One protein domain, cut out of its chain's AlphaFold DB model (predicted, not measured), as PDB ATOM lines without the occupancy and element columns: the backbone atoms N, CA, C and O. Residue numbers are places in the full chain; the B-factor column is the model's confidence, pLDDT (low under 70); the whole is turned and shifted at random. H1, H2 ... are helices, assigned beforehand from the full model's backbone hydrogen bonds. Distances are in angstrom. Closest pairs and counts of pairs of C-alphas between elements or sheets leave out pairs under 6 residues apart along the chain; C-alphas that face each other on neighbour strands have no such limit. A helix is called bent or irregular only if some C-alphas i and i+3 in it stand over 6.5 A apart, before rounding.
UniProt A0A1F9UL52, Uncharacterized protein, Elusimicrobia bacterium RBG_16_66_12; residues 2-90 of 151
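This is residues 2 to 90 of the 151 residues of an uncharacterized protein of Elusimicrobia bacterium RBG_16_66_12 (UniProt A0A1F9UL52). Two long helices, H1 and H2, make a V, with residues 2 to 19 and 73 to 90 sticking out as its free ends; near the closed end H1 bends into a short arm. The printed part has 89 residues, with two named helices, H1 then H2, holding 79 of them, and no named strand; its class is all helix, and the whole is extended, with a radius of gyration of the C-alphas of 20.4 A and spans of 68 by 31 by 17 A.

H1, residues 2 to 42, is one helix by its hydrogen bonds but bent, C-alphas 32 and 35 being 7.3 A apart; its arms, H1a to residue 32 and H1b from 35, stand at a steep tilt of 49 degrees. With residues 24 to 32 alone, H1a touches H2, residues 51 to 88, at a shallow tilt of 31 degrees, opposite ways; the closest C-alphas, of Ser 32 and Gly 57, are 4.1 A apart. H1b touches H2, closest at the C-alphas of Ala 36 and His 53, 5.8 A. Every O i to N i+4 pair is within hydrogen-bond range in H1b, 25 of 27 in H1a and 29 of 34 in H2.

H1a, 45.7 A from first to last C-alpha, begins at C-alpha 2 (15.014, 37.861, 66.027); H1b measures 10.6 A; H2, 56.8 A, ends at C-alpha 88 (-8.323, 22.725, 67.810).

The printed part has no cut, its link is short, and pLDDT is under 70 at residues 2 to 13, 78 and 80 to 90.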
ATOM      1  N   ARG A   2      16.361  37.989  66.657       42.25
ATOM      2  CA  ARG A   2      15.014  37.861  66.027       42.25
ATOM      3  C   ARG A   2      14.743  38.795  64.820       42.25
ATOM      4  O   ARG A   2      13.975  38.415  63.947       42.25
ATOM      5  N   ARG A   3      15.390  39.971  64.726       39.50
ATOM      6  CA  ARG A   3      15.150  40.971  63.651       39.50
ATOM      7  C   ARG A   3      15.654  40.582  62.253       39.50
ATOM      8  O   ARG A   3      15.098  41.046  61.268       39.50
ATOM      9  N   LEU A   4      16.685  39.742  62.145       45.22
ATOM     10  CA  LEU A   4      17.254  39.364  60.839       45.22
ATOM     11  C   LEU A   4      16.444  38.252  60.150       45.22
ATOM     12  O   LEU A   4      16.345  38.226  58.926       45.22
ATOM     13  N   ARG A   5      15.794  37.375  60.932       46.62
ATOM     14  CA  ARG A   5      14.959  36.284  60.404       46.62
ATOM     15  C   ARG A   5      13.613  36.797  59.874       46.62
ATOM     16  O   ARG A   5      13.167  36.328  58.835       46.62
ATOM     17  N   SER A   6      13.019  37.816  60.507       51.25
ATOM     18  CA  SER A   6      11.793  38.453  59.998       51.25
ATOM     19  C   SER A   6      12.025  39.204  58.684       51.25
ATOM     20  O   SER A   6      11.192  39.124  57.791       51.25
ATOM     21  N   HIS A   7      13.178  39.862  58.515       53.09
ATOM     22  CA  HIS A   7      13.514  40.538  57.259       53.09
ATOM     23  C   HIS A   7      13.655  39.564  56.082       53.09
ATOM     24  O   HIS A   7      13.206  39.883  54.987       53.09
ATOM     25  N   HIS A   8      14.234  38.376  56.289       57.81
ATOM     26  CA  HIS A   8      14.323  37.356  55.238       57.81
ATOM     27  C   HIS A   8      12.960  36.747  54.885       57.81
ATOM     28  O   HIS A   8      12.668  36.588  53.703       57.81
ATOM     29  N   VAL A   9      12.111  36.474  55.881       60.31
ATOM     30  CA  VAL A   9      10.762  35.917  55.664       60.31
ATOM     31  C   VAL A   9       9.860  36.917  54.935       60.31
ATOM     32  O   VAL A   9       9.263  36.576  53.918       60.31
ATOM     33  N   VAL A  10       9.828  38.180  55.372       64.12
ATOM     34  CA  VAL A  10       9.023  39.233  54.724       64.12
ATOM     35  C   VAL A  10       9.517  39.512  53.300       64.12
ATOM     36  O   VAL A  10       8.718  39.701  52.386       64.12
ATOM     37  N   ARG A  11      10.837  39.491  53.074       65.50
ATOM     38  CA  ARG A  11      11.430  39.689  51.741       65.50
ATOM     39  C   ARG A  11      11.208  38.488  50.813       65.50
ATOM     40  O   ARG A  11      11.155  38.698  49.605       65.50
ATOM     41  N   GLY A  12      11.054  37.280  51.364       67.94
ATOM     42  CA  GLY A  12      10.591  36.084  50.654       67.94
ATOM     43  C   GLY A  12       9.126  36.207  50.237       67.94
ATOM     44  O   GLY A  12       8.838  36.190  49.047       67.94
ATOM     45  N   MET A  13       8.226  36.505  51.180       67.44
ATOM     46  CA  MET A  13       6.792  36.688  50.897       67.44
ATOM     47  C   MET A  13       6.522  37.799  49.869       67.44
ATOM     48  O   MET A  13       5.694  37.638  48.975       67.44
ATOM     49  N   LEU A  14       7.238  38.927  49.955       70.19
ATOM     50  CA  LEU A  14       7.123  40.014  48.974       70.19
ATOM     51  C   LEU A  14       7.650  39.617  47.590       70.19
ATOM     52  O   LEU A  14       7.152  40.117  46.580       70.19
ATOM     53  N   ARG A  15       8.667  38.751  47.525       77.44
ATOM     54  CA  ARG A  15       9.213  38.243  46.263       77.44
ATOM     55  C   ARG A  15       8.242  37.266  45.616       77.44
ATOM     56  O   ARG A  15       7.931  37.455  44.446       77.44
ATOM     57  N   ASP A  16       7.696  36.331  46.384       81.12
ATOM     58  CA  ASP A  16       6.700  35.373  45.899       81.12
ATOM     59  C   ASP A  16       5.442  36.092  45.408       81.12
ATOM     60  O   ASP A  16       4.985  35.857  44.291       81.12
ATOM     61  N   ALA A  17       4.937  37.071  46.167       81.69
ATOM     62  CA  ALA A  17       3.794  37.877  45.743       81.69
ATOM     63  C   ALA A  17       4.054  38.611  44.414       81.69
ATOM     64  O   ALA A  17       3.184  38.634  43.542       81.69
ATOM     65  N   ARG A  18       5.253  39.182  44.224       87.38
ATOM     66  CA  ARG A  18       5.640  39.842  42.963       87.38
ATOM     67  C   ARG A  18       5.758  38.858  41.802       87.38
ATOM     68  O   ARG A  18       5.284  39.175  40.717       87.38
ATOM     69  N   VAL A  19       6.344  37.683  42.027       89.00
ATOM     70  CA  VAL A  19       6.469  36.628  41.008       89.00
ATOM     71  C   VAL A  19       5.086  36.138  40.580       89.00
ATOM     72  O   VAL A  19       4.803  36.097  39.385       89.00
ATOM     73  N   HIS A  20       4.184  35.863  41.524       88.69
ATOM     74  CA  HIS A  20       2.814  35.459  41.204       88.69
ATOM     75  C   HIS A  20       2.041  36.551  40.457       88.69
ATOM     76  O   HIS A  20       1.309  36.245  39.515       88.69
ATOM     77  N   MET A  21       2.199  37.820  40.843       89.81
ATOM     78  CA  MET A  21       1.583  38.952  40.141       89.81
ATOM     79  C   MET A  21       2.099  39.085  38.704       89.81
ATOM     80  O   MET A  21       1.285  39.191  37.790       89.81
ATOM     81  N   ALA A  22       3.417  39.015  38.502       93.06
ATOM     82  CA  ALA A  22       4.032  39.075  37.179       93.06
ATOM     83  C   ALA A  22       3.599  37.900  36.289       93.06
ATOM     84  O   ALA A  22       3.213  38.111  35.142       93.06
ATOM     85  N   ALA A  23       3.577  36.679  36.833       93.12
ATOM     86  CA  ALA A  23       3.090  35.500  36.118       93.12
ATOM     87  C   ALA A  23       1.611  35.640  35.720       93.12
ATOM     88  O   ALA A  23       1.242  35.322  34.595       93.12
ATOM     89  N   GLY A  24       0.766  36.172  36.610       94.38
ATOM     90  CA  GLY A  24      -0.643  36.430  36.301       94.38
ATOM     91  C   GLY A  24      -0.831  37.452  35.175       94.38
ATOM     92  O   GLY A  24      -1.640  37.222  34.282       94.38
ATOM     93  N   LEU A  25      -0.055  38.543  35.184       94.25
ATOM     94  CA  LEU A  25      -0.072  39.548  34.114       94.25
ATOM     95  C   LEU A  25       0.332  38.934  32.766       94.25
ATOM     96  O   LEU A  25      -0.324  39.182  31.758       94.25
ATOM     97  N   PHE A  26       1.384  38.110  32.760       95.88
ATOM     98  CA  PHE A  26       1.852  37.417  31.561       95.88
ATOM     99  C   PHE A  26       0.780  36.486  30.982       95.88
ATOM    100  O   PHE A  26       0.517  36.529  29.783       95.88
ATOM    101  N   VAL A  27       0.120  35.689  31.831       95.50
ATOM    102  CA  VAL A  27      -0.956  34.784  31.402       95.50
ATOM    103  C   VAL A  27      -2.113  35.568  30.781       95.50
ATOM    104  O   VAL A  27      -2.564  35.217  29.695       95.50
ATOM    105  N   VAL A  28      -2.564  36.655  31.411       96.06
ATOM    106  CA  VAL A  28      -3.649  37.482  30.856       96.06
ATOM    107  C   VAL A  28      -3.247  38.082  29.506       96.06
ATOM    108  O   VAL A  28      -4.003  37.962  28.548       96.06
ATOM    109  N   ALA A  29      -2.042  38.653  29.395       94.62
ATOM    110  CA  ALA A  29      -1.556  39.237  28.145       94.62
ATOM    111  C   ALA A  29      -1.462  38.205  27.009       94.62
ATOM    112  O   ALA A  29      -1.860  38.493  25.882       94.62
ATOM    113  N   PHE A  30      -0.986  36.992  27.310       95.31
ATOM    114  CA  PHE A  30      -0.903  35.903  26.340       95.31
ATOM    115  C   PHE A  30      -2.287  35.501  25.820       95.31
ATOM    116  O   PHE A  30      -2.508  35.507  24.613       95.31
ATOM    117  N   PHE A  31      -3.246  35.216  26.706       94.81
ATOM    118  CA  PHE A  31      -4.590  34.786  26.297       94.81
ATOM    119  C   PHE A  31      -5.411  35.897  25.628       94.81
ATOM    120  O   PHE A  31      -6.221  35.603  24.749       94.81
ATOM    121  N   SER A  32      -5.176  37.162  25.988       93.88
ATOM    122  CA  SER A  32      -5.766  38.306  25.287       93.88
ATOM    123  C   SER A  32      -5.274  38.443  23.849       93.88
ATOM    124  O   SER A  32      -5.999  38.974  23.016       93.88
ATOM    125  N   ASN A  33      -4.056  37.989  23.549       92.94
ATOM    126  CA  ASN A  33      -3.458  38.138  22.223       92.94
ATOM    127  C   ASN A  33      -3.457  36.855  21.387       92.94
ATOM    128  O   ASN A  33      -3.273  36.911  20.175       92.94
ATOM    129  N   LEU A  34      -3.676  35.704  22.025       91.94
ATOM    130  CA  LEU A  34      -3.554  34.391  21.401       91.94
ATOM    131  C   LEU A  34      -4.415  34.260  20.142       91.94
ATOM    132  O   LEU A  34      -3.929  33.752  19.140       91.94
ATOM    133  N   ASN A  35      -5.655  34.756  20.174       88.75
ATOM    134  CA  ASN A  35      -6.553  34.686  19.021       88.75
ATOM    135  C   ASN A  35      -5.991  35.450  17.811       88.75
ATOM    136  O   ASN A  35      -5.929  34.903  16.720       88.75
ATOM    137  N   ALA A  36      -5.510  36.677  18.026       87.69
ATOM    138  CA  ALA A  36      -4.921  37.494  16.966       87.69
ATOM    139  C   ALA A  36      -3.634  36.866  16.399       87.69
ATOM    140  O   ALA A  36      -3.389  36.916  15.198       87.69
ATOM    141  N   ILE A  37      -2.815  36.234  17.252       89.62
ATOM    142  CA  ILE A  37      -1.594  35.527  16.824       89.62
ATOM    143  C   ILE A  37      -1.935  34.293  15.978       89.62
ATOM    144  O   ILE A  37      -1.270  34.035  14.976       89.62
ATOM    145  N   VAL A  38      -2.944  33.519  16.387       90.00
ATOM    146  CA  VAL A  38      -3.391  32.328  15.652       90.00
ATOM    147  C   VAL A  38      -3.961  32.724  14.290       90.00
ATOM    148  O   VAL A  38      -3.581  32.125  13.284       90.00
ATOM    149  N   ASP A  39      -4.786  33.769  14.241       86.69
ATOM    150  CA  ASP A  39      -5.386  34.247  12.993       86.69
ATOM    151  C   ASP A  39      -4.336  34.822  12.031       86.69
ATOM    152  O   ASP A  39      -4.395  34.528  10.841       86.69
ATOM    153  N   LEU A  40      -3.302  35.510  12.532       85.06
ATOM    154  CA  LEU A  40      -2.166  35.964  11.715       85.06
ATOM    155  C   LEU A  40      -1.437  34.801  11.015       85.06
ATOM    156  O   LEU A  40      -0.883  34.975   9.930       85.06
ATOM    157  N   PHE A  41      -1.410  33.618  11.637       88.25
ATOM    158  CA  PHE A  41      -0.743  32.437  11.089       88.25
ATOM    159  C   PHE A  41      -1.633  31.646  10.119       88.25
ATOM    160  O   PHE A  41      -1.134  31.139   9.114       88.25
ATOM    161  N   LEU A  42      -2.935  31.521  10.407       87.06
ATOM    162  CA  LEU A  42      -3.885  30.776   9.567       87.06
ATOM    163  C   LEU A  42      -4.441  31.593   8.393       87.06
ATOM    164  O   LEU A  42      -4.727  31.024   7.339       87.06
ATOM    165  N   HIS A  43      -4.589  32.904   8.566       84.31
ATOM    166  CA  HIS A  43      -5.221  33.808   7.612       84.31
ATOM    167  C   HIS A  43      -4.407  35.107   7.488       84.31
ATOM    168  O   HIS A  43      -4.808  36.146   8.009       84.31
ATOM    169  N   PRO A  44      -3.277  35.086   6.755       79.75
ATOM    170  CA  PRO A  44      -2.386  36.246   6.624       79.75
ATOM    171  C   PRO A  44      -3.025  37.450   5.903       79.75
ATOM    172  O   PRO A  44      -2.447  38.533   5.883       79.75
ATOM    173  N   GLU A  45      -4.202  37.258   5.305       81.06
ATOM    174  CA  GLU A  45      -5.015  38.277   4.634       81.06
ATOM    175  C   GLU A  45      -5.732  39.217   5.633       81.06
ATOM    176  O   GLU A  45      -6.139  40.316   5.259       81.06
ATOM    177  N   ILE A  46      -5.928  38.773   6.884       73.69
ATOM    178  CA  ILE A  46      -6.686  39.471   7.934       73.69
ATOM    179  C   ILE A  46      -5.721  40.345   8.745       73.69
ATOM    180  O   ILE A  46      -4.604  39.924   9.068       73.69
ATOM    181  N   ALA A  47      -6.109  41.580   9.065       75.19
ATOM    182  CA  ALA A  47      -5.225  42.494   9.768       75.19
ATOM    183  C   ALA A  47      -5.197  42.155  11.267       75.19
ATOM    184  O   ALA A  47      -6.213  41.967  11.917       75.19
ATOM    185  N   TYR A  48      -4.007  42.164  11.872       74.94
ATOM    186  CA  TYR A  48      -3.852  41.924  13.315       74.94
ATOM    187  C   TYR A  48      -4.668  42.891  14.204       74.94
ATOM    188  O   TYR A  48      -4.950  42.599  15.365       74.94
ATOM    189  N   LEU A  49      -4.997  44.076  13.680       75.25
ATOM    190  CA  LEU A  49      -5.703  45.136  14.395       75.25
ATOM    191  C   LEU A  49      -7.178  45.230  13.975       75.25
ATOM    192  O   LEU A  49      -7.695  46.335  13.809       75.25
ATOM    193  N   ASP A  50      -7.839  44.088  13.794       81.12
ATOM    194  CA  ASP A  50      -9.256  44.054  13.451       81.12
ATOM    195  C   ASP A  50     -10.172  44.176  14.695       81.12
ATOM    196  O   ASP A  50      -9.807  43.757  15.806       81.12
ATOM    197  N   PRO A  51     -11.369  44.791  14.564       85.81
ATOM    198  CA  PRO A  51     -12.270  45.053  15.691       85.81
ATOM    199  C   PRO A  51     -12.693  43.785  16.443       85.81
ATOM    200  O   PRO A  51     -12.872  43.825  17.666       85.81
ATOM    201  N   GLU A  52     -12.833  42.658  15.744       85.75
ATOM    202  CA  GLU A  52     -13.142  41.365  16.351       85.75
ATOM    203  C   GLU A  52     -12.059  40.904  17.331       85.75
ATOM    204  O   GLU A  52     -12.387  40.428  18.422       85.75
ATOM    205  N   HIS A  53     -10.777  41.101  17.012       85.19
ATOM    206  CA  HIS A  53      -9.670  40.676  17.868       85.19
ATOM    207  C   HIS A  53      -9.593  41.507  19.142       85.19
ATOM    208  O   HIS A  53      -9.286  40.968  20.208       85.19
ATOM    209  N   LEU A  54      -9.941  42.794  19.065       89.12
ATOM    210  CA  LEU A  54     -10.004  43.663  20.238       89.12
ATOM    211  C   LEU A  54     -11.127  43.240  21.197       89.12
ATOM    212  O   LEU A  54     -10.911  43.166  22.411       89.12
ATOM    213  N   VAL A  55     -12.317  42.937  20.667       93.12
ATOM    214  CA  VAL A  55     -13.468  42.512  21.480       93.12
ATOM    215  C   VAL A  55     -13.224  41.127  22.077       93.12
ATOM    216  O   VAL A  55     -13.346  40.955  23.292       93.12
ATOM    217  N   VAL A  56     -12.829  40.147  21.259       92.44
ATOM    218  CA  VAL A  56     -12.588  38.770  21.713       92.44
ATOM    219  C   VAL A  56     -11.419  38.722  22.697       92.44
ATOM    220  O   VAL A  56     -11.561  38.128  23.765       92.44
ATOM    221  N   GLY A  57     -10.308  39.410  22.412       92.81
ATOM    222  CA  GLY A  57      -9.143  39.485  23.301       92.81
ATOM    223  C   GLY A  57      -9.428  40.171  24.643       92.81
ATOM    224  O   GLY A  57      -8.885  39.785  25.686       92.81
ATOM    225  N   GLY A  58     -10.322  41.166  24.641       93.38
ATOM    226  CA  GLY A  58     -10.813  41.812  25.857       93.38
ATOM    227  C   GLY A  58     -11.669  40.873  26.708       93.38
ATOM    228  O   GLY A  58     -11.451  40.765  27.917       93.38
ATOM    229  N   VAL A  59     -12.605  40.149  26.086       95.69
ATOM    230  CA  VAL A  59     -13.484  39.192  26.779       95.69
ATOM    231  C   VAL A  59     -12.689  38.004  27.330       95.69
ATOM    232  O   VAL A  59     -12.877  37.635  28.494       95.69
ATOM    233  N   THR A  60     -11.768  37.425  26.553       93.50
ATOM    234  CA  THR A  60     -10.914  36.317  27.017       93.50
ATOM    235  C   THR A  60      -9.970  36.772  28.128       93.50
ATOM    236  O   THR A  60      -9.867  36.096  29.153       93.50
ATOM    237  N   GLY A  61      -9.358  37.952  27.992       95.69
ATOM    238  CA  GLY A  61      -8.505  38.554  29.019       95.69
ATOM    239  C   GLY A  61      -9.240  38.814  30.332       95.69
ATOM    240  O   GLY A  61      -8.767  38.423  31.402       95.69
ATOM    241  N   SER A  62     -10.427  39.419  30.248       95.12
ATOM    242  CA  SER A  62     -11.339  39.637  31.378       95.12
ATOM    243  C   SER A  62     -11.678  38.321  32.081       95.12
ATOM    244  O   SER A  62     -11.501  38.201  33.296       95.12
ATOM    245  N   SER A  63     -12.093  37.314  31.310       96.25
ATOM    246  CA  SER A  63     -12.491  36.004  31.830       96.25
ATOM    247  C   SER A  63     -11.334  35.302  32.549       96.25
ATOM    248  O   SER A  63     -11.501  34.806  33.666       96.25
ATOM    249  N   VAL A  64     -10.133  35.316  31.958       96.62
ATOM    250  CA  VAL A  64      -8.918  34.730  32.551       96.62
ATOM    251  C   VAL A  64      -8.492  35.491  33.808       96.62
ATOM    252  O   VAL A  64      -8.129  34.865  34.806       96.62
ATOM    253  N   ALA A  65      -8.570  36.825  33.810       96.06
ATOM    254  CA  ALA A  65      -8.248  37.631  34.985       96.06
ATOM    255  C   ALA A  65      -9.191  37.326  36.161       96.06
ATOM    256  O   ALA A  65      -8.721  37.107  37.282       96.06
ATOM    257  N   VAL A  66     -10.502  37.247  35.908       96.75
ATOM    258  CA  VAL A  66     -11.502  36.875  36.922       96.75
ATOM    259  C   VAL A  66     -11.223  35.475  37.462       96.75
ATOM    260  O   VAL A  66     -11.176  35.294  38.680       96.75
ATOM    261  N   LEU A  67     -10.964  34.501  36.585       95.94
ATOM    262  CA  LEU A  67     -10.641  33.133  36.990       95.94
ATOM    263  C   LEU A  67      -9.381  33.082  37.868       95.94
ATOM    264  O   LEU A  67      -9.402  32.467  38.933       95.94
ATOM    265  N   LEU A  68      -8.301  33.764  37.479       95.00
ATOM    266  CA  LEU A  68      -7.062  33.823  38.263       95.00
ATOM    267  C   LEU A  68      -7.273  34.479  39.633       95.00
ATOM    268  O   LEU A  68      -6.712  34.015  40.629       95.00
ATOM    269  N   VAL A  69      -8.082  35.541  39.707       94.12
ATOM    270  CA  VAL A  69      -8.444  36.178  40.983       94.12
ATOM    271  C   VAL A  69      -9.240  35.209  41.854       94.12
ATOM    272  O   VAL A  69      -8.883  35.023  43.018       94.12
ATOM    273  N   MET A  70     -10.250  34.538  41.298       94.19
ATOM    274  CA  MET A  70     -11.060  33.557  42.028       94.19
ATOM    275  C   MET A  70     -10.222  32.379  42.533       94.19
ATOM    276  O   MET A  70     -10.339  32.003  43.699       94.19
ATOM    277  N   LEU A  71      -9.309  31.848  41.716       91.50
ATOM    278  CA  LEU A  71      -8.384  30.788  42.125       91.50
ATOM    279  C   LEU A  71      -7.464  31.238  43.268       91.50
ATOM    280  O   LEU A  71      -7.250  30.477  44.210       91.50
ATOM    281  N   ARG A  72      -6.967  32.482  43.250       89.88
ATOM    282  CA  ARG A  72      -6.167  33.033  44.362       89.88
ATOM    283  C   ARG A  72      -6.980  33.218  45.639       89.88
ATOM    284  O   ARG A  72      -6.455  32.969  46.723       89.88
ATOM    285  N   VAL A  73      -8.232  33.664  45.529       89.88
ATOM    286  CA  VAL A  73      -9.143  33.780  46.679       89.88
ATOM    287  C   VAL A  73      -9.401  32.398  47.282       89.88
ATOM    288  O   VAL A  73      -9.266  32.226  48.492       89.88
ATOM    289  N   CYS A  74      -9.680  31.402  46.441       88.12
ATOM    290  CA  CYS A  74      -9.934  30.031  46.874       88.12
ATOM    291  C   CYS A  74      -8.691  29.382  47.513       88.12
ATOM    292  O   CYS A  74      -8.781  28.773  48.578       88.12
ATOM    293  N   ALA A  75      -7.506  29.595  46.929       86.12
ATOM    294  CA  ALA A  75      -6.241  29.120  47.490       86.12
ATOM    295  C   ALA A  75      -5.974  29.701  48.889       86.12
ATOM    296  O   ALA A  75      -5.655  28.959  49.816       86.12
ATOM    297  N   ARG A  76      -6.201  31.012  49.077       82.81
ATOM    298  CA  ARG A  76      -6.077  31.668  50.392       82.81
ATOM    299  C   ARG A  76      -7.071  31.132  51.419       82.81
ATOM    300  O   ARG A  76      -6.747  31.058  52.599       82.81
ATOM    301  N   HIS A  77      -8.279  30.780  50.986       82.31
ATOM    302  CA  HIS A  77      -9.302  30.249  51.882       82.31
ATOM    303  C   HIS A  77      -8.908  28.877  52.457       82.31
ATOM    304  O   HIS A  77      -9.097  28.640  53.650       82.31
ATOM    305  N   SER A  78      -8.297  28.000  51.651       67.94
ATOM    306  CA  SER A  78      -7.830  26.679  52.106       67.94
ATOM    307  C   SER A  78      -6.748  26.773  53.194       67.94
ATOM    308  O   SER A  78      -6.777  26.047  54.189       67.94
ATOM    309  N   GLU A  79      -5.826  27.736  53.079       71.00
ATOM    310  CA  GLU A  79      -4.785  27.955  54.095       71.00
ATOM    311  C   GLU A  79      -5.370  28.338  55.467       71.00
ATOM    312  O   GLU A  79      -4.833  27.959  56.513       71.00
ATOM    313  N   GLN A  80      -6.505  29.044  55.488       61.72
ATOM    314  CA  GLN A  80      -7.140  29.484  56.731       61.72
ATOM    315  C   GLN A  80      -7.832  28.349  57.498       61.72
ATOM    316  O   GLN A  80      -7.866  28.401  58.732       61.72
ATOM    317  N   SER A  81      -8.357  27.315  56.825       55.94
ATOM    318  CA  SER A  81      -8.970  26.179  57.530       55.94
ATOM    319  C   SER A  81      -7.922  25.300  58.209       55.94
ATOM    320  O   SER A  81      -8.124  24.883  59.348       55.94
ATOM    321  N   SER A  82      -6.767  25.094  57.573       57.16
ATOM    322  CA  SER A  82      -5.668  24.290  58.128       57.16
ATOM    323  C   SER A  82      -5.076  24.913  59.399       57.16
ATOM    324  O   SER A  82      -4.760  24.207  60.355       57.16
ATOM    325  N   ALA A  83      -5.000  26.247  59.460       53.25
ATOM    326  CA  ALA A  83      -4.523  26.958  60.647       53.25
ATOM    327  C   ALA A  83      -5.467  26.817  61.857       53.25
ATOM    328  O   ALA A  83      -5.009  26.815  62.999       53.25
ATOM    329  N   ARG A  84      -6.781  26.674  61.624       47.53
ATOM    330  CA  ARG A  84      -7.762  26.460  62.702       47.53
ATOM    331  C   ARG A  84      -7.732  25.029  63.234       47.53
ATOM    332  O   ARG A  84      -7.892  24.853  64.437       47.53
ATOM    333  N   VAL A  85      -7.462  24.035  62.385       51.25
ATOM    334  CA  VAL A  85      -7.304  22.635  62.822       51.25
ATOM    335  C   VAL A  85      -6.100  22.487  63.762       51.25
ATOM    336  O   VAL A  85      -6.246  21.903  64.830       51.25
ATOM    337  N   ALA A  86      -4.973  23.151  63.480       48.97
ATOM    338  CA  ALA A  86      -3.811  23.157  64.381       48.97
ATOM    339  C   ALA A  86      -4.094  23.773  65.772       48.97
ATOM    340  O   ALA A  86      -3.410  23.460  66.743       48.97
ATOM    341  N   MET A  87      -5.093  24.655  65.883       49.47
ATOM    342  CA  MET A  87      -5.482  25.278  67.154       49.47
ATOM    343  C   MET A  87      -6.524  24.446  67.925       49.47
ATOM    344  O   MET A  87      -6.578  24.524  69.150       49.47
ATOM    345  N   LEU A  88      -7.322  23.632  67.227       46.09
ATOM    346  CA  LEU A  88      -8.323  22.725  67.810       46.09
ATOM    347  C   LEU A  88      -7.741  21.359  68.232       46.09
ATOM    348  O   LEU A  88      -8.378  20.644  68.998       46.09
ATOM    349  N   GLU A  89      -6.516  21.024  67.819       50.00
ATOM    350  CA  GLU A  89      -5.767  19.829  68.256       50.00
ATOM    351  C   GLU A  89      -5.062  19.979  69.624       50.00
ATOM    352  O   GLU A  89      -4.298  19.111  70.041       50.00
ATOM    353  N   ALA A  90      -5.302  21.056  70.374       58.19
ATOM    354  CA  ALA A  90      -4.535  21.373  71.582       58.19
ATOM    355  C   ALA A  90      -4.949  20.599  72.857       58.19
ATOM    356  O   ALA A  90      -4.760  21.103  73.966       58.19
TER     357      ALA A  90